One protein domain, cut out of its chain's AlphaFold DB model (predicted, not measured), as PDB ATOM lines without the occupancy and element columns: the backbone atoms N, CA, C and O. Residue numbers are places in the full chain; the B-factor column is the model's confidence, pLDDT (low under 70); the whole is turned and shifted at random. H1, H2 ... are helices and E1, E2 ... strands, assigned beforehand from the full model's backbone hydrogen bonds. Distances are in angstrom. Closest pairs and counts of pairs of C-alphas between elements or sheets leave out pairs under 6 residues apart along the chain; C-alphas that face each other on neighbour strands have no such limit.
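AT A GLANCE: This is residues 3 to 146 of the 505 residues of the protein "SWIM-type domain-containing protein" of Elysia chlorotica (UniProt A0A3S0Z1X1). The model has two lobes: a four-helix bundle of H3, H4, H5 and H6, running up and down, and a smaller lobe of H1, H2 and the two short parallel strands E1 and E2. After H6 a long stretch without named elements, residues 121 to 142, leads away from the bundle to the short final helix H7, while residues 3 to 9 stick out at the other end of the printed part. The 144 printed residues hold seven named helices and two named strands, in the order H1 E1 H2 E2 H3 H4 H5 H6 H7; the class is mostly helix, and the sheet has the order E1, E2. The whole is only just compact, close to loose, with a radius of gyration of the C-alphas of 17.0 A and spans of 50 by 36 by 26 A.

HOW THE PARTS SIT: H1, residues 11 to 24, touches H2, residues 40 to 45; their closest C-alphas, of Glu 15 and Ala 41, are 5.0 A apart. They run the same way at a shallow tilt of 34 degrees, only just short of steep. E1, residues 33 to 35, and E2, residues 51 to 53, are parallel neighbours at 28 degrees, with N 35 and O 52 at 2.9 A and N 52 and O 33 at 2.8 A, within hydrogen-bond range. E1, H2 and E2 form a strand-helix-strand unit, two parallel neighbour strands with a helix between them in the chain, and its crossover is right-handed. H3, residues 55 to 69, and H4, residues 75 to 89, form a helical hairpin; they touch, closest at the C-alphas of Leu 66 and Leu 77, 6.5 A, at a shallow tilt of 28 degrees. H4 and H5, residues 93 to 106, form another, closest at Gln 87 and Phe 96, whose C-alphas are 5.3 A apart. H6, residues 109 to 120, is close to H3 but not clearly touching, with the closest C-alphas, of Glu 69 and Val 111, 7.3 A apart. H7, residues 143 to 146, is apart from H6. Each O i to N i+4 pair is within hydrogen-bond range in H1, H3 and H4, against 1 of 2 in H2, 9 of 10 in H5 and 7 of 8 in H6; H7 is too short for one.

IN THESE COORDINATES: H1 begins at C-alpha 11, (-45.346, 57.282, -9.838), and is 20.1 A long. H3 measures 21.2 A, H4 21.3 A, H5 20.6 A and H6 14.8 A. H7 ends at C-alpha 146, (-29.742, 44.216, -1.986).

THE WHOLE: The two C-alphas farthest apart, of Gln 23 and Ser 75, are 50.6 A apart. The printed part has no cut. The link from H6 to H7 is long, with 22 residues. Mean pLDDT of the printed part is 86.5; residues 3 to 7, 38 and 73 are under 70.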
ATOM      1  N   ARG A   3     -33.032  56.643  -4.525       46.03
ATOM      2  CA  ARG A   3     -33.194  57.450  -3.288       46.03
ATOM      3  C   ARG A   3     -32.030  58.371  -2.918       46.03
ATOM      4  O   ARG A   3     -32.230  59.282  -2.131       46.03
ATOM      5  N   VAL A   4     -30.823  58.124  -3.431       49.62
ATOM      6  CA  VAL A   4     -29.660  58.989  -3.152       49.62
ATOM      7  C   VAL A   4     -29.751  60.305  -3.936       49.62
ATOM      8  O   VAL A   4     -29.206  61.310  -3.498       49.62
ATOM      9  N   PHE A   5     -30.468  60.314  -5.064       58.88
ATOM     10  CA  PHE A   5     -30.578  61.470  -5.962       58.88
ATOM     11  C   PHE A   5     -32.016  61.945  -6.192       58.88
ATOM     12  O   PHE A   5     -32.227  62.998  -6.783       58.88
ATOM     13  N   MET A   6     -33.012  61.186  -5.732       62.81
ATOM     14  CA  MET A   6     -34.420  61.531  -5.872       62.81
ATOM     15  C   MET A   6     -34.979  62.044  -4.557       62.81
ATOM     16  O   MET A   6     -35.048  61.316  -3.572       62.81
ATOM     17  N   ALA A   7     -35.433  63.297  -4.581       61.19
ATOM     18  CA  ALA A   7     -36.099  63.930  -3.449       61.19
ATOM     19  C   ALA A   7     -37.433  63.246  -3.096       61.19
ATOM     20  O   ALA A   7     -37.832  63.245  -1.932       61.19
ATOM     21  N   LYS A   8     -38.118  62.658  -4.089       71.25
ATOM     22  CA  LYS A   8     -39.353  61.879  -3.923       71.25
ATOM     23  C   LYS A   8     -39.398  60.731  -4.929       71.25
ATOM     24  O   LYS A   8     -39.028  60.902  -6.085       71.25
ATOM     25  N   GLU A   9     -39.862  59.572  -4.475       71.81
ATOM     26  CA  GLU A   9     -40.266  58.461  -5.340       71.81
ATOM     27  C   GLU A   9     -41.760  58.625  -5.627       71.81
ATOM     28  O   GLU A   9     -42.593  58.202  -4.826       71.81
ATOM     29  N   ASP A  10     -42.102  59.298  -6.725       83.31
ATOM     30  CA  ASP A  10     -43.482  59.376  -7.208       83.31
ATOM     31  C   ASP A  10     -43.697  58.463  -8.427       83.31
ATOM     32  O   ASP A  10     -42.748  58.001  -9.072       83.31
ATOM     33  N   LYS A  11     -44.967  58.165  -8.726       84.56
ATOM     34  CA  LYS A  11     -45.346  57.282  -9.838       84.56
ATOM     35  C   LYS A  11     -44.819  57.803 -11.179       84.56
ATOM     36  O   LYS A  11     -44.318  57.012 -11.971       84.56
ATOM     37  N   ASN A  12     -44.885  59.114 -11.410       86.31
ATOM     38  CA  ASN A  12     -44.492  59.735 -12.675       86.31
ATOM     39  C   ASN A  12     -42.985  59.584 -12.926       86.31
ATOM     40  O   ASN A  12     -42.579  59.133 -13.991       86.31
ATOM     41  N   ILE A  13     -42.142  59.860 -11.931       86.25
ATOM     42  CA  ILE A  13     -40.692  59.702 -12.054       86.25
ATOM     43  C   ILE A  13     -40.339  58.231 -12.286       86.25
ATOM     44  O   ILE A  13     -39.496  57.938 -13.133       86.25
ATOM     45  N   MET A  14     -41.001  57.296 -11.597       86.88
ATOM     46  CA  MET A  14     -40.793  55.868 -11.852       86.88
ATOM     47  C   MET A  14     -41.182  55.480 -13.283       86.88
ATOM     48  O   MET A  14     -40.421  54.770 -13.940       86.88
ATOM     49  N   GLU A  15     -42.312  55.976 -13.798       89.25
ATOM     50  CA  GLU A  15     -42.702  55.785 -15.200       89.25
ATOM     51  C   GLU A  15     -41.668  56.376 -16.164       89.25
ATOM     52  O   GLU A  15     -41.289  55.711 -17.124       89.25
ATOM     53  N   GLN A  16     -41.154  57.581 -15.905       88.00
ATOM     54  CA  GLN A  16     -40.119  58.192 -16.743       88.00
ATOM     55  C   GLN A  16     -38.829  57.370 -16.747       88.00
ATOM     56  O   GLN A  16     -38.262  57.120 -17.808       88.00
ATOM     57  N   CYS A  17     -38.384  56.876 -15.590       87.25
ATOM     58  CA  CYS A  17     -37.212  56.005 -15.522       87.25
ATOM     59  C   CYS A  17     -37.420  54.696 -16.290       87.25
ATOM     60  O   CYS A  17     -36.516  54.248 -16.996       87.25
ATOM     61  N   LEU A  18     -38.617  54.111 -16.209       90.06
ATOM     62  CA  LEU A  18     -38.980  52.927 -16.984       90.06
ATOM     63  C   LEU A  18     -39.051  53.219 -18.489       90.06
ATOM     64  O   LEU A  18     -38.638  52.377 -19.280       90.06
ATOM     65  N   ARG A  19     -39.503  54.411 -18.901       90.25
ATOM     66  CA  ARG A  19     -39.489  54.843 -20.311       90.25
ATOM     67  C   ARG A  19     -38.071  55.021 -20.838       90.25
ATOM     68  O   ARG A  19     -37.793  54.581 -21.945       90.25
ATOM     69  N   VAL A  20     -37.165  55.605 -20.052       89.81
ATOM     70  CA  VAL A  20     -35.743  55.699 -20.426       89.81
ATOM     71  C   VAL A  20     -35.142  54.303 -20.587       89.81
ATOM     72  O   VAL A  20     -34.443  54.047 -21.563       89.81
ATOM     73  N   PHE A  21     -35.461  53.377 -19.681       88.44
ATOM     74  CA  PHE A  21     -35.055  51.979 -19.821       88.44
ATOM     75  C   PHE A  21     -35.616  51.348 -21.111       88.44
ATOM     76  O   PHE A  21     -34.852  50.784 -21.887       88.44
ATOM     77  N   ALA A  22     -36.906  51.527 -21.398       87.94
ATOM     78  CA  ALA A  22     -37.562  51.054 -22.624       87.94
ATOM     79  C   ALA A  22     -37.016  51.688 -23.921       87.94
ATOM     80  O   ALA A  22     -37.164  51.126 -24.999       87.94
ATOM     81  N   GLN A  23     -36.415  52.877 -23.845       88.50
ATOM     82  CA  GLN A  23     -35.760  53.521 -24.989       88.50
ATOM     83  C   GLN A  23     -34.350  52.973 -25.228       88.50
ATOM     84  O   GLN A  23     -33.890  52.935 -26.366       88.50
ATOM     85  N   GLN A  24     -33.650  52.581 -24.161       86.31
ATOM     86  CA  GLN A  24     -32.292  52.042 -24.242       86.31
ATOM     87  C   GLN A  24     -32.261  50.547 -24.573       86.31
ATOM     88  O   GLN A  24     -31.285  50.067 -25.147       86.31
ATOM     89  N   PHE A  25     -33.314  49.816 -24.212       83.69
ATOM     90  CA  PHE A  25     -33.429  48.374 -24.393       83.69
ATOM     91  C   PHE A  25     -34.738  48.042 -25.097       83.69
ATOM     92  O   PHE A  25     -35.743  48.697 -24.845       83.69
ATOM     93  N   ASN A  26     -34.749  47.006 -25.939       81.06
ATOM     94  CA  ASN A  26     -35.975  46.570 -26.602       81.06
ATOM     95  C   ASN A  26     -37.011  46.111 -25.549       81.06
ATOM     96  O   ASN A  26     -36.748  45.132 -24.842       81.06
ATOM     97  N   PRO A  27     -38.174  46.778 -25.422       78.25
ATOM     98  CA  PRO A  27     -39.163  46.436 -24.403       78.25
ATOM     99  C   PRO A  27     -39.679  45.003 -24.521       78.25
ATOM    100  O   PRO A  27     -39.901  44.353 -23.498       78.25
ATOM    101  N   ASP A  28     -39.774  44.495 -25.753       81.19
ATOM    102  CA  ASP A  28     -40.266  43.151 -26.072       81.19
ATOM    103  C   ASP A  28     -39.352  42.037 -25.531       81.19
ATOM    104  O   ASP A  28     -39.786  40.903 -25.311       81.19
ATOM    105  N   ASP A  29     -38.087  42.359 -25.246       83.56
ATOM    106  CA  ASP A  29     -37.145  41.413 -24.649       83.56
ATOM    107  C   ASP A  29     -37.413  41.210 -23.148       83.56
ATOM    108  O   ASP A  29     -36.935  40.237 -22.553       83.56
ATOM    109  N   THR A  30     -38.193  42.091 -22.512       87.25
ATOM    110  CA  THR A  30     -38.467  42.028 -21.074       87.25
ATOM    111  C   THR A  30     -39.552  41.001 -20.772       87.25
ATOM    112  O   THR A  30     -40.724  41.187 -21.075       87.25
ATOM    113  N   GLN A  31     -39.163  39.905 -20.122       85.62
ATOM    114  CA  GLN A  31     -40.052  38.756 -19.907       85.62
ATOM    115  C   GLN A  31     -40.739  38.735 -18.534       85.62
ATOM    116  O   GLN A  31     -41.707  37.999 -18.347       85.62
ATOM    117  N   CYS A  32     -40.205  39.459 -17.548       88.06
ATOM    118  CA  CYS A  32     -40.728  39.496 -16.184       88.06
ATOM    119  C   CYS A  32     -40.080  40.642 -15.396       88.06
ATOM    120  O   CYS A  32     -38.884  40.895 -15.545       88.06
ATOM    121  N   PHE A  33     -40.832  41.248 -14.479       88.62
ATOM    122  CA  PHE A  33     -40.297  42.104 -13.419       88.62
ATOM    123  C   PHE A  33     -40.342  41.386 -12.073       88.62
ATOM    124  O   PHE A  33     -41.302  40.678 -11.783       88.62
ATOM    125  N   ILE A  34     -39.318  41.585 -11.240       87.81
ATOM    126  CA  ILE A  34     -39.333  41.186  -9.830       87.81
ATOM    127  C   ILE A  34     -39.167  42.446  -8.994       87.81
ATOM    128  O   ILE A  34     -38.183  43.167  -9.159       87.81
ATOM    129  N   VAL A  35     -40.129  42.722  -8.117       88.00
ATOM    130  CA  VAL A  35     -40.186  43.969  -7.347       88.00
ATOM    131  C   VAL A  35     -40.445  43.708  -5.869       88.00
ATOM    132  O   VAL A  35     -41.107  42.744  -5.494       88.00
ATOM    133  N   ASP A  36     -39.927  44.575  -5.003       83.25
ATOM    134  CA  ASP A  36     -40.135  44.455  -3.553       83.25
ATOM    135  C   ASP A  36     -41.568  44.816  -3.145       83.25
ATOM    136  O   ASP A  36     -42.127  44.243  -2.211       83.25
ATOM    137  N   LYS A  37     -42.164  45.768  -3.867       76.25
ATOM    138  CA  LYS A  37     -43.523  46.268  -3.681       76.25
ATOM    139  C   LYS A  37     -44.165  46.467  -5.050       76.25
ATOM    140  O   LYS A  37     -43.474  46.786  -6.013       76.25
ATOM    141  N   ASP A  38     -45.484  46.314  -5.094       67.81
ATOM    142  CA  ASP A  38     -46.316  46.653  -6.247       67.81
ATOM    143  C   ASP A  38     -45.982  48.060  -6.781       67.81
ATOM    144  O   ASP A  38     -46.012  49.048  -6.038       67.81
ATOM    145  N   MET A  39     -45.616  48.122  -8.063       75.25
ATOM    146  CA  MET A  39     -45.266  49.347  -8.775       75.25
ATOM    147  C   MET A  39     -46.180  49.497  -9.986       75.25
ATOM    148  O   MET A  39     -45.861  49.030 -11.082       75.25
ATOM    149  N   SER A  40     -47.291  50.210  -9.797       79.50
ATOM    150  CA  SER A  40     -48.285  50.474 -10.847       79.50
ATOM    151  C   SER A  40     -47.694  51.142 -12.098       79.50
ATOM    152  O   SER A  40     -48.197  50.936 -13.199       79.50
ATOM    153  N   ALA A  41     -46.576  51.862 -11.952       86.25
ATOM    154  CA  ALA A  41     -45.801  52.445 -13.050       86.25
ATOM    155  C   ALA A  41     -45.318  51.414 -14.094       86.25
ATOM    156  O   ALA A  41     -45.187  51.746 -15.269       86.25
ATOM    157  N   ILE A  42     -45.066  50.158 -13.694       88.44
ATOM    158  CA  ILE A  42     -44.601  49.114 -14.622       88.44
ATOM    159  C   ILE A  42     -45.686  48.786 -15.639       88.44
ATOM    160  O   ILE A  42     -45.400  48.777 -16.832       88.44
ATOM    161  N   GLY A  43     -46.931  48.593 -15.194       86.69
ATOM    162  CA  GLY A  43     -48.044  48.274 -16.092       86.69
ATOM    163  C   GLY A  43     -48.331  49.373 -17.121       86.69
ATOM    164  O   GLY A  43     -48.805  49.072 -18.212       86.69
ATOM    165  N   ALA A  44     -47.993  50.630 -16.808       88.12
ATOM    166  CA  ALA A  44     -48.153  51.762 -17.720       88.12
ATOM    167  C   ALA A  44     -47.109  51.795 -18.853       88.12
ATOM    168  O   ALA A  44     -47.386  52.337 -19.924       88.12
ATOM    169  N   VAL A  45     -45.909  51.245 -18.628       89.88
ATOM    170  CA  VAL A  45     -44.806  51.251 -19.610       89.88
ATOM    171  C   VAL A  45     -44.638  49.891 -20.295       89.88
ATOM    172  O   VAL A  45     -44.325  49.842 -21.479       89.88
ATOM    173  N   PHE A  46     -44.888  48.801 -19.570       89.94
ATOM    174  CA  PHE A  46     -44.730  47.415 -20.012       89.94
ATOM    175  C   PHE A  46     -46.049  46.643 -19.852       89.94
ATOM    176  O   PHE A  46     -46.161  45.764 -18.988       89.94
ATOM    177  N   PRO A  47     -47.081  46.969 -20.650       88.06
ATOM    178  CA  PRO A  47     -48.356  46.275 -20.572       88.06
ATOM    179  C   PRO A  47     -48.181  44.795 -20.937       88.06
ATOM    180  O   PRO A  47     -47.555  44.454 -21.937       88.06
ATOM    181  N   GLY A  48     -48.738  43.904 -20.117       85.62
ATOM    182  CA  GLY A  48     -48.716  42.457 -20.362       85.62
ATOM    183  C   GLY A  48     -47.445  41.726 -19.915       85.62
ATOM    184  O   GLY A  48     -47.432  40.496 -19.941       85.62
ATOM    185  N   VAL A  49     -46.407  42.430 -19.448       88.81
ATOM    186  CA  VAL A  49     -45.231  41.779 -18.852       88.81
ATOM    187  C   VAL A  49     -45.563  41.329 -17.422       88.81
ATOM    188  O   VAL A  49     -45.980  42.159 -16.610       88.81
ATOM    189  N   PRO A  50     -45.365  40.043 -17.065       88.12
ATOM    190  CA  PRO A  50     -45.614  39.553 -15.714       88.12
ATOM    191  C   PRO A  50     -44.802  40.302 -14.651       88.12
ATOM    192  O   PRO A  50     -43.594  40.506 -14.796       88.12
ATOM    193  N   ILE A  51     -45.454  40.653 -13.544       89.44
ATOM    194  CA  ILE A  51     -44.828  41.284 -12.379       89.44
ATOM    195  C   ILE A  51     -44.895  40.292 -11.223       89.44
ATOM    196  O   ILE A  51     -45.973  39.828 -10.869       89.44
ATOM    197  N   ASN A  52     -43.747  39.984 -10.627       89.31
ATOM    198  CA  ASN A  52     -43.633  39.118  -9.464       89.31
ATOM    199  C   ASN A  52     -43.112  39.903  -8.257       89.31
ATOM    200  O   ASN A  52     -42.139  40.649  -8.345       89.31
ATOM    201  N   LEU A  53     -43.736  39.721  -7.102       90.00
ATOM    202  CA  LEU A  53     -43.266  40.270  -5.844       90.00
ATOM    203  C   LEU A  53     -42.135  39.401  -5.280       90.00
ATOM    204  O   LEU A  53     -42.141  38.173  -5.386       90.00
ATOM    205  N   CYS A  54     -41.161  40.044  -4.644       90.19
ATOM    206  CA  CYS A  54     -40.067  39.380  -3.947       90.19
ATOM    207  C   CYS A  54     -40.606  38.539  -2.778       90.19
ATOM    208  O   CYS A  54     -41.130  39.085  -1.807       90.19
ATOM    209  N   GLN A  55     -40.417  37.215  -2.821       90.50
ATOM    210  CA  GLN A  55     -40.941  36.288  -1.807       90.50
ATOM    211  C   GLN A  55     -40.449  36.611  -0.390       90.50
ATOM    212  O   GLN A  55     -41.176  36.415   0.581       90.50
ATOM    213  N   PHE A  56     -39.230  37.141  -0.265       89.19
ATOM    214  CA  PHE A  56     -38.678  37.569   1.018       89.19
ATOM    215  C   PHE A  56     -39.471  38.738   1.614       89.19
ATOM    216  O   PHE A  56     -39.893  38.679   2.767       89.19
ATOM    217  N   HIS A  57     -39.737  39.774   0.818       89.56
ATOM    218  CA  HIS A  57     -40.506  40.935   1.265       89.56
ATOM    219  C   HIS A  57     -41.966  40.594   1.557       89.56
ATOM    220  O   HIS A  57     -42.540  41.136   2.503       89.56
ATOM    221  N   ILE A  58     -42.537  39.657   0.800       92.25
ATOM    222  CA  ILE A  58     -43.861  39.092   1.065       92.25
ATOM    223  C   ILE A  58     -43.890  38.407   2.432       92.25
ATOM    224  O   ILE A  58     -44.701  38.773   3.282       92.25
ATOM    225  N   SER A  59     -42.967  37.469   2.660       92.81
ATOM    226  CA  SER A  59     -42.845  36.739   3.923       92.81
ATOM    227  C   SER A  59     -42.716  37.704   5.102       92.81
ATOM    228  O   SER A  59     -43.491  37.627   6.051       92.81
ATOM    229  N   GLN A  60     -41.836  38.703   4.991       92.31
ATOM    230  CA  GLN A  60     -41.672  39.720   6.024       92.31
ATOM    231  C   GLN A  60     -42.922  40.582   6.246       92.31
ATOM    232  O   GLN A  60     -43.211  40.961   7.381       92.31
ATOM    233  N   ALA A  61     -43.634  40.971   5.184       93.00
ATOM    234  CA  ALA A  61     -44.839  41.789   5.303       93.00
ATOM    235  C   ALA A  61     -45.952  41.030   6.031       93.00
ATOM    236  O   ALA A  61     -46.566  41.578   6.950       93.00
ATOM    237  N   VAL A  62     -46.159  39.762   5.670       93.44
ATOM    238  CA  VAL A  62     -47.112  38.874   6.341       93.44
ATOM    239  C   VAL A  62     -46.688  38.614   7.781       93.44
ATOM    240  O   VAL A  62     -47.486  38.822   8.687       93.44
ATOM    241  N   GLU A  63     -45.427  38.263   8.021       93.62
ATOM    242  CA  GLU A  63     -44.911  38.014   9.368       93.62
ATOM    243  C   GLU A  63     -45.095  39.231  10.288       93.62
ATOM    244  O   GLU A  63     -45.570  39.086  11.414       93.62
ATOM    245  N   ARG A  64     -44.772  40.446   9.820       93.50
ATOM    246  CA  ARG A  64     -44.968  41.682  10.602       93.50
ATOM    247  C   ARG A  64     -46.427  41.892  10.994       93.50
ATOM    248  O   ARG A  64     -46.685  42.275  12.134       93.50
ATOM    249  N   TYR A  65     -47.357  41.644  10.072       93.75
ATOM    250  CA  TYR A  65     -48.788  41.757  10.347       93.75
ATOM    251  C   TYR A  65     -49.246  40.683  11.344       93.75
ATOM    252  O   TYR A  65     -49.838  41.002  12.373       93.75
ATOM    253  N   LEU A  66     -48.879  39.419  11.112       92.19
ATOM    254  CA  LEU A  66     -49.241  38.306  11.992       92.19
ATOM    255  C   LEU A  66     -48.685  38.478  13.410       92.19
ATOM    256  O   LEU A  66     -49.393  38.207  14.372       92.19
ATOM    257  N   ARG A  67     -47.453  38.979  13.574       92.19
ATOM    258  CA  ARG A  67     -46.872  39.262  14.902       92.19
ATOM    259  C   ARG A  67     -47.661  40.312  15.681       92.19
ATOM    260  O   ARG A  67     -47.626  40.287  16.911       92.19
ATOM    261  N   LYS A  68     -48.308  41.244  14.980       90.44
ATOM    262  CA  LYS A  68     -49.133  42.291  15.582       90.44
ATOM    263  C   LYS A  68     -50.487  41.737  16.027       90.44
ATOM    264  O   LYS A  68     -50.887  42.004  17.152       90.44
ATOM    265  N   GLU A  69     -51.143  40.950  15.179       89.12
ATOM    266  CA  GLU A  69     -52.505  40.459  15.437       89.12
ATOM    267  C   GLU A  69     -52.548  39.182  16.297       89.12
ATOM    268  O   GLU A  69     -53.440  39.022  17.123       89.12
ATOM    269  N   LEU A  70     -51.579  38.273  16.141       85.88
ATOM    270  CA  LEU A  70     -51.523  36.987  16.858       85.88
ATOM    271  C   LEU A  70     -50.550  36.988  18.049       85.88
ATOM    272  O   LEU A  70     -50.492  36.014  18.796       85.88
ATOM    273  N   GLY A  71     -49.756  38.049  18.214       79.81
ATOM    274  CA  GLY A  71     -48.711  38.141  19.233       79.81
ATOM    275  C   GLY A  71     -47.387  37.456  18.851       79.81
ATOM    276  O   GLY A  71     -47.286  36.662  17.913       79.81
ATOM    277  N   ARG A  72     -46.313  37.793  19.578       72.69
ATOM    278  CA  ARG A  72     -44.965  37.250  19.331       72.69
ATOM    279  C   ARG A  72     -44.844  35.820  19.875       72.69
ATOM    280  O   ARG A  72     -45.099  35.594  21.049       72.69
ATOM    281  N   GLY A  73     -44.352  34.894  19.046       67.88
ATOM    282  CA  GLY A  73     -43.916  33.561  19.489       67.88
ATOM    283  C   GLY A  73     -45.013  32.498  19.581       67.88
ATOM    284  O   GLY A  73     -44.774  31.440  20.155       67.88
ATOM    285  N   THR A  74     -46.201  32.744  19.023       77.38
ATOM    286  CA  THR A  74     -47.249  31.721  18.960       77.38
ATOM    287  C   THR A  74     -46.880  30.631  17.952       77.38
ATOM    288  O   THR A  74     -46.431  30.918  16.843       77.38
ATOM    289  N   SER A  75     -47.091  29.361  18.311       84.69
ATOM    290  CA  SER A  75     -46.952  28.230  17.376       84.69
ATOM    291  C   SER A  75     -47.860  28.402  16.154       84.69
ATOM    292  O   SER A  75     -47.472  28.075  15.036       84.69
ATOM    293  N   VAL A  76     -49.031  29.010  16.365       86.88
ATOM    294  CA  VAL A  76     -49.988  29.387  15.319       86.88
ATOM    295  C   VAL A  76     -49.353  30.307  14.276       86.88
ATOM    296  O   VAL A  76     -49.534  30.075  13.085       86.88
ATOM    297  N   LEU A  77     -48.565  31.309  14.683       90.38
ATOM    298  CA  LEU A  77     -47.901  32.216  13.744       90.38
ATOM    299  C   LEU A  77     -46.970  31.468  12.791       90.38
ATOM    300  O   LEU A  77     -46.998  31.735  11.592       90.38
ATOM    301  N   GLN A  78     -46.172  30.533  13.312       90.56
ATOM    302  CA  GLN A  78     -45.249  29.753  12.491       90.56
ATOM    303  C   GLN A  78     -46.013  28.856  11.511       90.56
ATOM    304  O   GLN A  78     -45.717  28.868  10.323       90.56
ATOM    305  N   VAL A  79     -47.057  28.162  11.982       92.44
ATOM    306  CA  VAL A  79     -47.904  27.302  11.137       92.44
ATOM    307  C   VAL A  79     -48.565  28.096  10.009       92.44
ATOM    308  O   VAL A  79     -48.574  27.649   8.863       92.44
ATOM    309  N   VAL A  80     -49.095  29.283  10.312       93.38
ATOM    310  CA  VAL A  80     -49.741  30.151   9.318       93.38
ATOM    311  C   VAL A  80     -48.721  30.684   8.318       93.38
ATOM    312  O   VAL A  80     -48.982  30.647   7.118       93.38
ATOM    313  N   LEU A  81     -47.557  31.146   8.784       93.31
ATOM    314  CA  LEU A  81     -46.505  31.653   7.906       93.31
ATOM    315  C   LEU A  81     -45.963  30.550   6.990       93.31
ATOM    316  O   LEU A  81     -45.817  30.782   5.794       93.31
ATOM    317  N   ASP A  82     -45.735  29.346   7.513       93.88
ATOM    318  CA  ASP A  82     -45.269  28.202   6.726       93.88
ATOM    319  C   ASP A  82     -46.322  27.760   5.705       93.88
ATOM    320  O   ASP A  82     -45.997  27.534   4.540       93.88
ATOM    321  N   SER A  83     -47.597  27.715   6.104       94.69
ATOM    322  CA  SER A  83     -48.713  27.400   5.200       94.69
ATOM    323  C   SER A  83     -48.863  28.453   4.103       94.69
ATOM    324  O   SER A  83     -49.059  28.115   2.935       94.69
ATOM    325  N   PHE A  84     -48.695  29.730   4.447       95.31
ATOM    326  CA  PHE A  84     -48.717  30.824   3.486       95.31
ATOM    327  C   PHE A  84     -47.514  30.767   2.537       95.31
ATOM    328  O   PHE A  84     -47.675  30.897   1.329       95.31
ATOM    329  N   MET A  85     -46.306  30.488   3.030       94.75
ATOM    330  CA  MET A  85     -45.135  30.322   2.162       94.75
ATOM    331  C   MET A  85     -45.237  29.070   1.285       94.75
ATOM    332  O   MET A  85     -44.761  29.074   0.146       94.75
ATOM    333  N   LYS A  86     -45.906  28.016   1.759       94.62
ATOM    334  CA  LYS A  86     -46.278  26.870   0.927       94.62
ATOM    335  C   LYS A  86     -47.258  27.291  -0.171       94.62
ATOM    336  O   LYS A  86     -47.072  26.915  -1.324       94.62
ATOM    337  N   GLN A  87     -48.225  28.146   0.156       94.50
ATOM    338  CA  GLN A  87     -49.176  28.707  -0.803       94.50
ATOM    339  C   GLN A  87     -48.487  29.605  -1.845       94.50
ATOM    340  O   GLN A  87     -48.813  29.543  -3.024       94.50
ATOM    341  N   VAL A  88     -47.485  30.392  -1.450       92.44
ATOM    342  CA  VAL A  88     -46.670  31.204  -2.373       92.44
ATOM    343  C   VAL A  88     -45.944  30.327  -3.401       92.44
ATOM    344  O   VAL A  88     -45.824  30.710  -4.566       92.44
ATOM    345  N   ASN A  89     -45.458  29.154  -2.984       90.56
ATOM    346  CA  ASN A  89     -44.601  28.295  -3.804       90.56
ATOM    347  C   ASN A  89     -45.336  27.180  -4.553       90.56
ATOM    348  O   ASN A  89     -44.754  26.618  -5.482       90.56
ATOM    349  N   THR A  90     -46.572  26.840  -4.180       90.44
ATOM    350  CA  THR A  90     -47.298  25.778  -4.879       90.44
ATOM    351  C   THR A  90     -47.642  26.186  -6.308       90.44
ATOM    352  O   THR A  90     -48.066  27.306  -6.601       90.44
ATOM    353  N   GLU A  91     -47.452  25.239  -7.216       87.44
ATOM    354  CA  GLU A  91     -47.820  25.372  -8.619       87.44
ATOM    355  C   GLU A  91     -49.224  24.797  -8.903       87.44
ATOM    356  O   GLU A  91     -49.665  24.863 -10.044       87.44
ATOM    357  N   SER A  92     -49.906  24.184  -7.919       87.50
ATOM    358  CA  SER A  92     -51.253  23.600  -8.100       87.50
ATOM    359  C   SER A  92     -52.279  24.624  -7.675       87.50
ATOM    360  O   SER A  92     -52.196  25.155  -6.570       87.50
ATOM    361  N   GLU A  93     -53.250  24.892  -8.540       90.06
ATOM    362  CA  GLU A  93     -54.354  25.782  -8.200       90.06
ATOM    363  C   GLU A  93     -55.244  25.165  -7.110       90.06
ATOM    364  O   GLU A  93     -55.689  25.859  -6.197       90.06
ATOM    365  N   GLU A  94     -55.418  23.846  -7.128       91.12
ATOM    366  CA  GLU A  94     -56.179  23.094  -6.132       91.12
ATOM    367  C   GLU A  94     -55.517  23.170  -4.752       91.12
ATOM    368  O   GLU A  94     -56.169  23.537  -3.773       91.12
ATOM    369  N   GLU A  95     -54.212  22.886  -4.669       93.12
ATOM    370  CA  GLU A  95     -53.445  23.011  -3.425       93.12
ATOM    371  C   GLU A  95     -53.401  24.469  -2.952       93.12
ATOM    372  O   GLU A  95     -53.542  24.738  -1.761       93.12
ATOM    373  N   PHE A  96     -53.269  25.426  -3.875       94.25
ATOM    374  CA  PHE A  96     -53.285  26.855  -3.571       94.25
ATOM    375  C   PHE A  96     -54.594  27.292  -2.902       94.25
ATOM    376  O   PHE A  96     -54.575  28.001  -1.888       94.25
ATOM    377  N   VAL A  97     -55.736  26.858  -3.446       94.50
ATOM    378  CA  VAL A  97     -57.065  27.128  -2.883       94.50
ATOM    379  C   VAL A  97     -57.258  26.383  -1.562       94.50
ATOM    380  O   VAL A  97     -57.839  26.947  -0.633       94.50
ATOM    381  N   GLN A  98     -56.758  25.151  -1.443       95.12
ATOM    382  CA  GLN A  98     -56.865  24.384  -0.205       95.12
ATOM    383  C   GLN A  98     -56.086  25.047   0.938       95.12
ATOM    384  O   GLN A  98     -56.656  25.280   1.999       95.12
ATOM    385  N   LEU A  99     -54.847  25.479   0.690       95.00
ATOM    386  CA  LEU A  99     -54.037  26.195   1.680       95.00
ATOM    387  C   LEU A  99     -54.702  27.495   2.150       95.00
ATOM    388  O   LEU A  99     -54.594  27.840   3.323       95.00
ATOM    389  N   LYS A 100     -55.444  28.189   1.271       94.88
ATOM    390  CA  LYS A 100     -56.258  29.351   1.671       94.88
ATOM    391  C   LYS A 100     -57.278  28.955   2.739       94.88
ATOM    392  O   LYS A 100     -57.372  29.618   3.767       94.88
ATOM    393  N   ARG A 101     -58.042  27.887   2.484       95.12
ATOM    394  CA  ARG A 101     -59.086  27.400   3.399       95.12
ATOM    395  C   ARG A 101     -58.485  26.972   4.731       95.12
ATOM    396  O   ARG A 101     -59.018  27.339   5.775       95.12
ATOM    397  N   ASP A 102     -57.361  26.265   4.680       94.12
ATOM    398  CA  ASP A 102     -56.659  25.791   5.869       94.12
ATOM    399  C   ASP A 102     -56.199  26.979   6.729       94.12
ATOM    400  O   ASP A 102     -56.506  27.023   7.920       94.12
ATOM    401  N   ILE A 103     -55.575  28.000   6.124       93.50
ATOM    402  CA  ILE A 103     -55.174  29.234   6.822       93.50
ATOM    403  C   ILE A 103     -56.391  29.927   7.445       93.50
ATOM    404  O   ILE A 103     -56.365  30.249   8.632       93.50
ATOM    405  N   SER A 104     -57.470  30.119   6.678       94.12
ATOM    406  CA  SER A 104     -58.691  30.783   7.156       94.12
ATOM    407  C   SER A 104     -59.379  30.052   8.310       94.12
ATOM    408  O   SER A 104     -60.070  30.694   9.091       94.12
ATOM    409  N   SER A 105     -59.197  28.736   8.441       94.06
ATOM    410  CA  SER A 105     -59.795  27.953   9.532       94.06
ATOM    411  C   SER A 105     -59.082  28.115  10.881       94.06
ATOM    412  O   SER A 105     -59.672  27.841  11.923       94.06
ATOM    413  N   ILE A 106     -57.820  28.560  10.867       91.06
ATOM    414  CA  ILE A 106     -56.956  28.624  12.056       91.06
ATOM    415  C   ILE A 106     -56.844  30.059  12.591       91.06
ATOM    416  O   ILE A 106     -56.592  30.263  13.781       91.06
ATOM    417  N   VAL A 107     -56.997  31.065  11.725       92.00
ATOM    418  CA  VAL A 107     -56.755  32.470  12.079       92.00
ATOM    419  C   VAL A 107     -58.046  33.234  12.404       92.00
ATOM    420  O   VAL A 107     -59.101  32.932  11.852       92.00
ATOM    421  N   PRO A 108     -57.981  34.268  13.263       92.00
ATOM    422  CA  PRO A 108     -59.109  35.162  13.515       92.00
ATOM    423  C   PRO A 108     -59.558  35.927  12.260       92.00
ATOM    424  O   PRO A 108     -58.746  36.222  11.380       92.00
ATOM    425  N   GLN A 109     -60.826  36.348  12.231       93.12
ATOM    426  CA  GLN A 109     -61.429  37.059  11.094       93.12
ATOM    427  C   GLN A 109     -60.624  38.281  10.591       93.12
ATOM    428  O   GLN A 109     -60.431  38.373   9.381       93.12
ATOM    429  N   PRO A 110     -60.051  39.159  11.446       93.06
ATOM    430  CA  PRO A 110     -59.243  40.288  10.965       93.06
ATOM    431  C   PRO A 110     -58.044  39.871  10.100       93.06
ATOM    432  O   PRO A 110     -57.683  40.554   9.142       93.06
ATOM    433  N   VAL A 111     -57.443  38.717  10.405       92.88
ATOM    434  CA  VAL A 111     -56.324  38.164   9.633       92.88
ATOM    435  C   VAL A 111     -56.811  37.611   8.293       92.88
ATOM    436  O   VAL A 111     -56.129  37.779   7.281       92.88
ATOM    437  N   VAL A 112     -57.998  36.996   8.261       94.12
ATOM    438  CA  VAL A 112     -58.642  36.553   7.014       94.12
ATOM    439  C   VAL A 112     -58.914  37.745   6.097       94.12
ATOM    440  O   VAL A 112     -58.528  37.714   4.929       94.12
ATOM    441  N   ASP A 113     -59.499  38.817   6.633       94.62
ATOM    442  CA  ASP A 113     -59.831  40.027   5.872       94.62
ATOM    443  C   ASP A 113     -58.571  40.695   5.301       94.62
ATOM    444  O   ASP A 113     -58.546  41.143   4.147       94.62
ATOM    445  N   TYR A 114     -57.486  40.702   6.083       94.75
ATOM    446  CA  TYR A 114     -56.175  41.150   5.625       94.75
ATOM    447  C   TYR A 114     -55.653  40.310   4.457       94.75
ATOM    448  O   TYR A 114     -55.213  40.889   3.457       94.75
ATOM    449  N   PHE A 115     -55.710  38.976   4.552       94.50
ATOM    450  CA  PHE A 115     -55.283  38.092   3.467       94.50
ATOM    451  C   PHE A 115     -56.110  38.290   2.199       94.50
ATOM    452  O   PHE A 115     -55.534  38.391   1.114       94.50
ATOM    453  N   GLU A 116     -57.431  38.412   2.322       93.12
ATOM    454  CA  GLU A 116     -58.314  38.590   1.170       93.12
ATOM    455  C   GLU A 116     -58.022  39.905   0.436       93.12
ATOM    456  O   GLU A 116     -57.831  39.934  -0.785       93.12
ATOM    457  N   THR A 117     -57.904  40.989   1.202       92.44
ATOM    458  CA  THR A 117     -57.744  42.342   0.661       92.44
ATOM    459  C   THR A 117     -56.353  42.565   0.077       92.44
ATOM    460  O   THR A 117     -56.225  43.104  -1.024       92.44
ATOM    461  N   ASN A 118     -55.300  42.147   0.789       91.19
ATOM    462  CA  ASN A 118     -53.921  42.524   0.461       91.19
ATOM    463  C   ASN A 118     -53.188  41.485  -0.393       91.19
ATOM    464  O   ASN A 118     -52.267  41.849  -1.125       91.19
ATOM    465  N   TRP A 119     -53.580  40.210  -0.314       93.44
ATOM    466  CA  TRP A 119     -52.838  39.113  -0.938       93.44
ATOM    467  C   TRP A 119     -53.670  38.374  -1.983       93.44
ATOM    468  O   TRP A 119     -53.216  38.224  -3.116       93.44
ATOM    469  N   TRP A 120     -54.893  37.954  -1.657       93.19
ATOM    470  CA  TRP A 120     -55.721  37.145  -2.558       93.19
ATOM    471  C   TRP A 120     -56.134  37.890  -3.835       93.19
ATOM    472  O   TRP A 120     -56.009  37.357  -4.946       93.19
ATOM    473  N   SER A 121     -56.568  39.145  -3.689       90.81
ATOM    474  CA  SER A 121     -56.910  40.047  -4.801       90.81
ATOM    475  C   SER A 121     -55.750  40.211  -5.797       90.81
ATOM    476  O   SER A 121     -55.956  40.276  -7.009       90.81
ATOM    477  N   LYS A 122     -54.514  40.170  -5.289       90.56
ATOM    478  CA  LYS A 122     -53.263  40.365  -6.032       90.56
ATOM    479  C   LYS A 122     -52.457  39.079  -6.232       90.56
ATOM    480  O   LYS A 122     -51.260  39.147  -6.492       90.56
ATOM    481  N   ARG A 123     -53.081  37.896  -6.147       91.88
ATOM    482  CA  ARG A 123     -52.396  36.587  -6.273       91.88
ATOM    483  C   ARG A 123     -51.579  36.422  -7.554       91.88
ATOM    484  O   ARG A 123     -50.523  35.799  -7.528       91.88
ATOM    485  N   HIS A 124     -52.013  37.049  -8.645       89.19
ATOM    486  CA  HIS A 124     -51.281  37.065  -9.910       89.19
ATOM    487  C   HIS A 124     -49.894  37.721  -9.802       89.19
ATOM    488  O   HIS A 124     -49.047  37.453 -10.641       89.19
ATOM    489  N   LEU A 125     -49.628  38.524  -8.764       89.44
ATOM    490  CA  LEU A 125     -48.327  39.149  -8.533       89.44
ATOM    491  C   LEU A 125     -47.361  38.289  -7.712       89.44
ATOM    492  O   LEU A 125     -46.217  38.687  -7.540       89.44
ATOM    493  N   TRP A 126     -47.775  37.163  -7.124       90.94
ATOM    494  CA  TRP A 126     -46.898  36.441  -6.186       90.94
ATOM    495  C   TRP A 126     -47.066  34.928  -6.140       90.94
ATOM    496  O   TRP A 126     -46.115  34.225  -5.795       90.94
ATOM    497  N   ALA A 127     -48.247  34.412  -6.468       91.56
ATOM    498  CA  ALA A 127     -48.513  32.986  -6.427       91.56
ATOM    499  C   ALA A 127     -47.812  32.287  -7.596       91.56
ATOM    500  O   ALA A 127     -47.951  32.698  -8.756       91.56
ATOM    501  N   ALA A 128     -47.071  31.215  -7.305       87.88
ATOM    502  CA  ALA A 128     -46.394  30.435  -8.335       87.88
ATOM    503  C   ALA A 128     -47.385  29.793  -9.320       87.88
ATOM    504  O   ALA A 128     -47.119  29.823 -10.519       87.88
ATOM    505  N   CYS A 129     -48.544  29.313  -8.852       87.44
ATOM    506  CA  CYS A 129     -49.605  28.760  -9.701       87.44
ATOM    507  C   CYS A 129     -50.157  29.762 -10.735       87.44
ATOM    508  O   CYS A 129     -50.506  29.367 -11.843       87.44
ATOM    509  N   CYS A 130     -50.158  31.066 -10.436       86.56
ATOM    510  CA  CYS A 130     -50.569  32.103 -11.390       86.56
ATOM    511  C   CYS A 130     -49.445  32.523 -12.356       86.56
ATOM    512  O   CYS A 130     -49.715  33.181 -13.357       86.56
ATOM    513  N   ASN A 131     -48.190  32.155 -12.067       82.94
ATOM    514  CA  ASN A 131     -46.988  32.627 -12.766       82.94
ATOM    515  C   ASN A 131     -46.133  31.487 -13.346       82.94
ATOM    516  O   ASN A 131     -44.939  31.670 -13.590       82.94
ATOM    517  N   ILE A 132     -46.723  30.314 -13.591       76.06
ATOM    518  CA  ILE A 132     -46.016  29.107 -14.071       76.06
ATOM    519  C   ILE A 132     -45.250  29.375 -15.379       76.06
ATOM    520  O   ILE A 132     -44.157  28.852 -15.597       76.06
ATOM    521  N   PHE A 133     -45.806  30.221 -16.248       74.50
ATOM    522  CA  PHE A 133     -45.217  30.545 -17.550       74.50
ATOM    523  C   PHE A 133     -44.324  31.792 -17.544       74.50
ATOM    524  O   PHE A 133     -43.724  32.107 -18.574       74.50
ATOM    525  N   ALA A 134     -44.211  32.489 -16.408       80.25
ATOM    526  CA  ALA A 134     -43.331  33.641 -16.280       80.25
ATOM    527  C   ALA A 134     -41.864  33.182 -16.207       80.25
ATOM    528  O   ALA A 134     -41.494  32.304 -15.417       80.25
ATOM    529  N   LEU A 135     -41.001  33.803 -17.017       77.12
ATOM    530  CA  LEU A 135     -39.568  33.506 -17.045       77.12
ATOM    531  C   LEU A 135     -38.866  34.118 -15.832       77.12
ATOM    532  O   LEU A 135     -38.273  35.190 -15.904       77.12
ATOM    533  N   ARG A 136     -38.939  33.415 -14.700       72.12
ATOM    534  CA  ARG A 136     -38.364  33.872 -13.429       72.12
ATOM    535  C   ARG A 136     -36.911  33.456 -13.233       72.12
ATOM    536  O   ARG A 136     -36.243  34.010 -12.374       72.12
ATOM    537  N   PHE A 137     -36.411  32.460 -13.970       75.81
ATOM    538  CA  PHE A 137     -35.067  31.890 -13.764       75.81
ATOM    539  C   PHE A 137     -34.757  31.517 -12.296       75.81
ATOM    540  O   PHE A 137     -33.602  31.555 -11.883       75.81
ATOM    541  N   HIS A 138     -35.785  31.169 -11.505       72.50
ATOM    542  CA  HIS A 138     -35.716  30.970 -10.045       72.50
ATOM    543  C   HIS A 138     -35.245  32.192  -9.233       72.50
ATOM    544  O   HIS A 138     -34.908  32.075  -8.053       72.50
ATOM    545  N   ALA A 139     -35.240  33.383  -9.831       76.62
ATOM    546  CA  ALA A 139     -35.101  34.627  -9.102       76.62
ATOM    547  C   ALA A 139     -36.415  34.905  -8.360       76.62
ATOM    548  O   ALA A 139     -37.360  35.473  -8.896       76.62
ATOM    549  N   ASN A 140     -36.472  34.457  -7.111       74.88
ATOM    550  CA  ASN A 140     -37.630  34.655  -6.242       74.88
ATOM    551  C   ASN A 140     -37.398  35.773  -5.212       74.88
ATOM    552  O   ASN A 140     -38.328  36.183  -4.518       74.88
ATOM    553  N   THR A 141     -36.155  36.255  -5.093       79.69
ATOM    554  CA  THR A 141     -35.750  37.287  -4.137       79.69
ATOM    555  C   THR A 141     -34.888  38.364  -4.790       79.69
ATOM    556  O   THR A 141     -34.243  38.141  -5.815       79.69
ATOM    557  N   THR A 142     -34.829  39.537  -4.163       80.56
ATOM    558  CA  THR A 142     -34.016  40.684  -4.591       80.56
ATOM    559  C   THR A 142     -32.633  40.720  -3.926       80.56
ATOM    560  O   THR A 142     -31.900  41.698  -4.063       80.56
ATOM    561  N   ASN A 143     -32.195  39.613  -3.308       80.56
ATOM    562  CA  ASN A 143     -30.927  39.499  -2.567       80.56
ATOM    563  C   ASN A 143     -29.696  39.965  -3.369       80.56
ATOM    564  O   ASN A 143     -28.781  40.585  -2.825       80.56
ATOM    565  N   ALA A 144     -29.645  39.670  -4.674       77.88
ATOM    566  CA  ALA A 144     -28.539  40.097  -5.536       77.88
ATOM    567  C   ALA A 144     -28.472  41.632  -5.672       77.88
ATOM    568  O   ALA A 144     -27.384  42.226  -5.657       77.88
ATOM    569  N   ILE A 145     -29.640  42.273  -5.749       81.31
ATOM    570  CA  ILE A 145     -29.792  43.727  -5.813       81.31
ATOM    571  C   ILE A 145     -29.480  44.330  -4.441       81.31
ATOM    572  O   ILE A 145     -28.679  45.259  -4.357       81.31
ATOM    573  N   GLU A 146     -30.004  43.761  -3.357       81.56
ATOM    574  CA  GLU A 146     -29.742  44.216  -1.986       81.56
ATOM    575  C   GLU A 146     -28.262  44.124  -1.597       81.56
ATOM    576  O   GLU A 146     -27.710  45.041  -0.981       81.56
TER     577      GLU A 146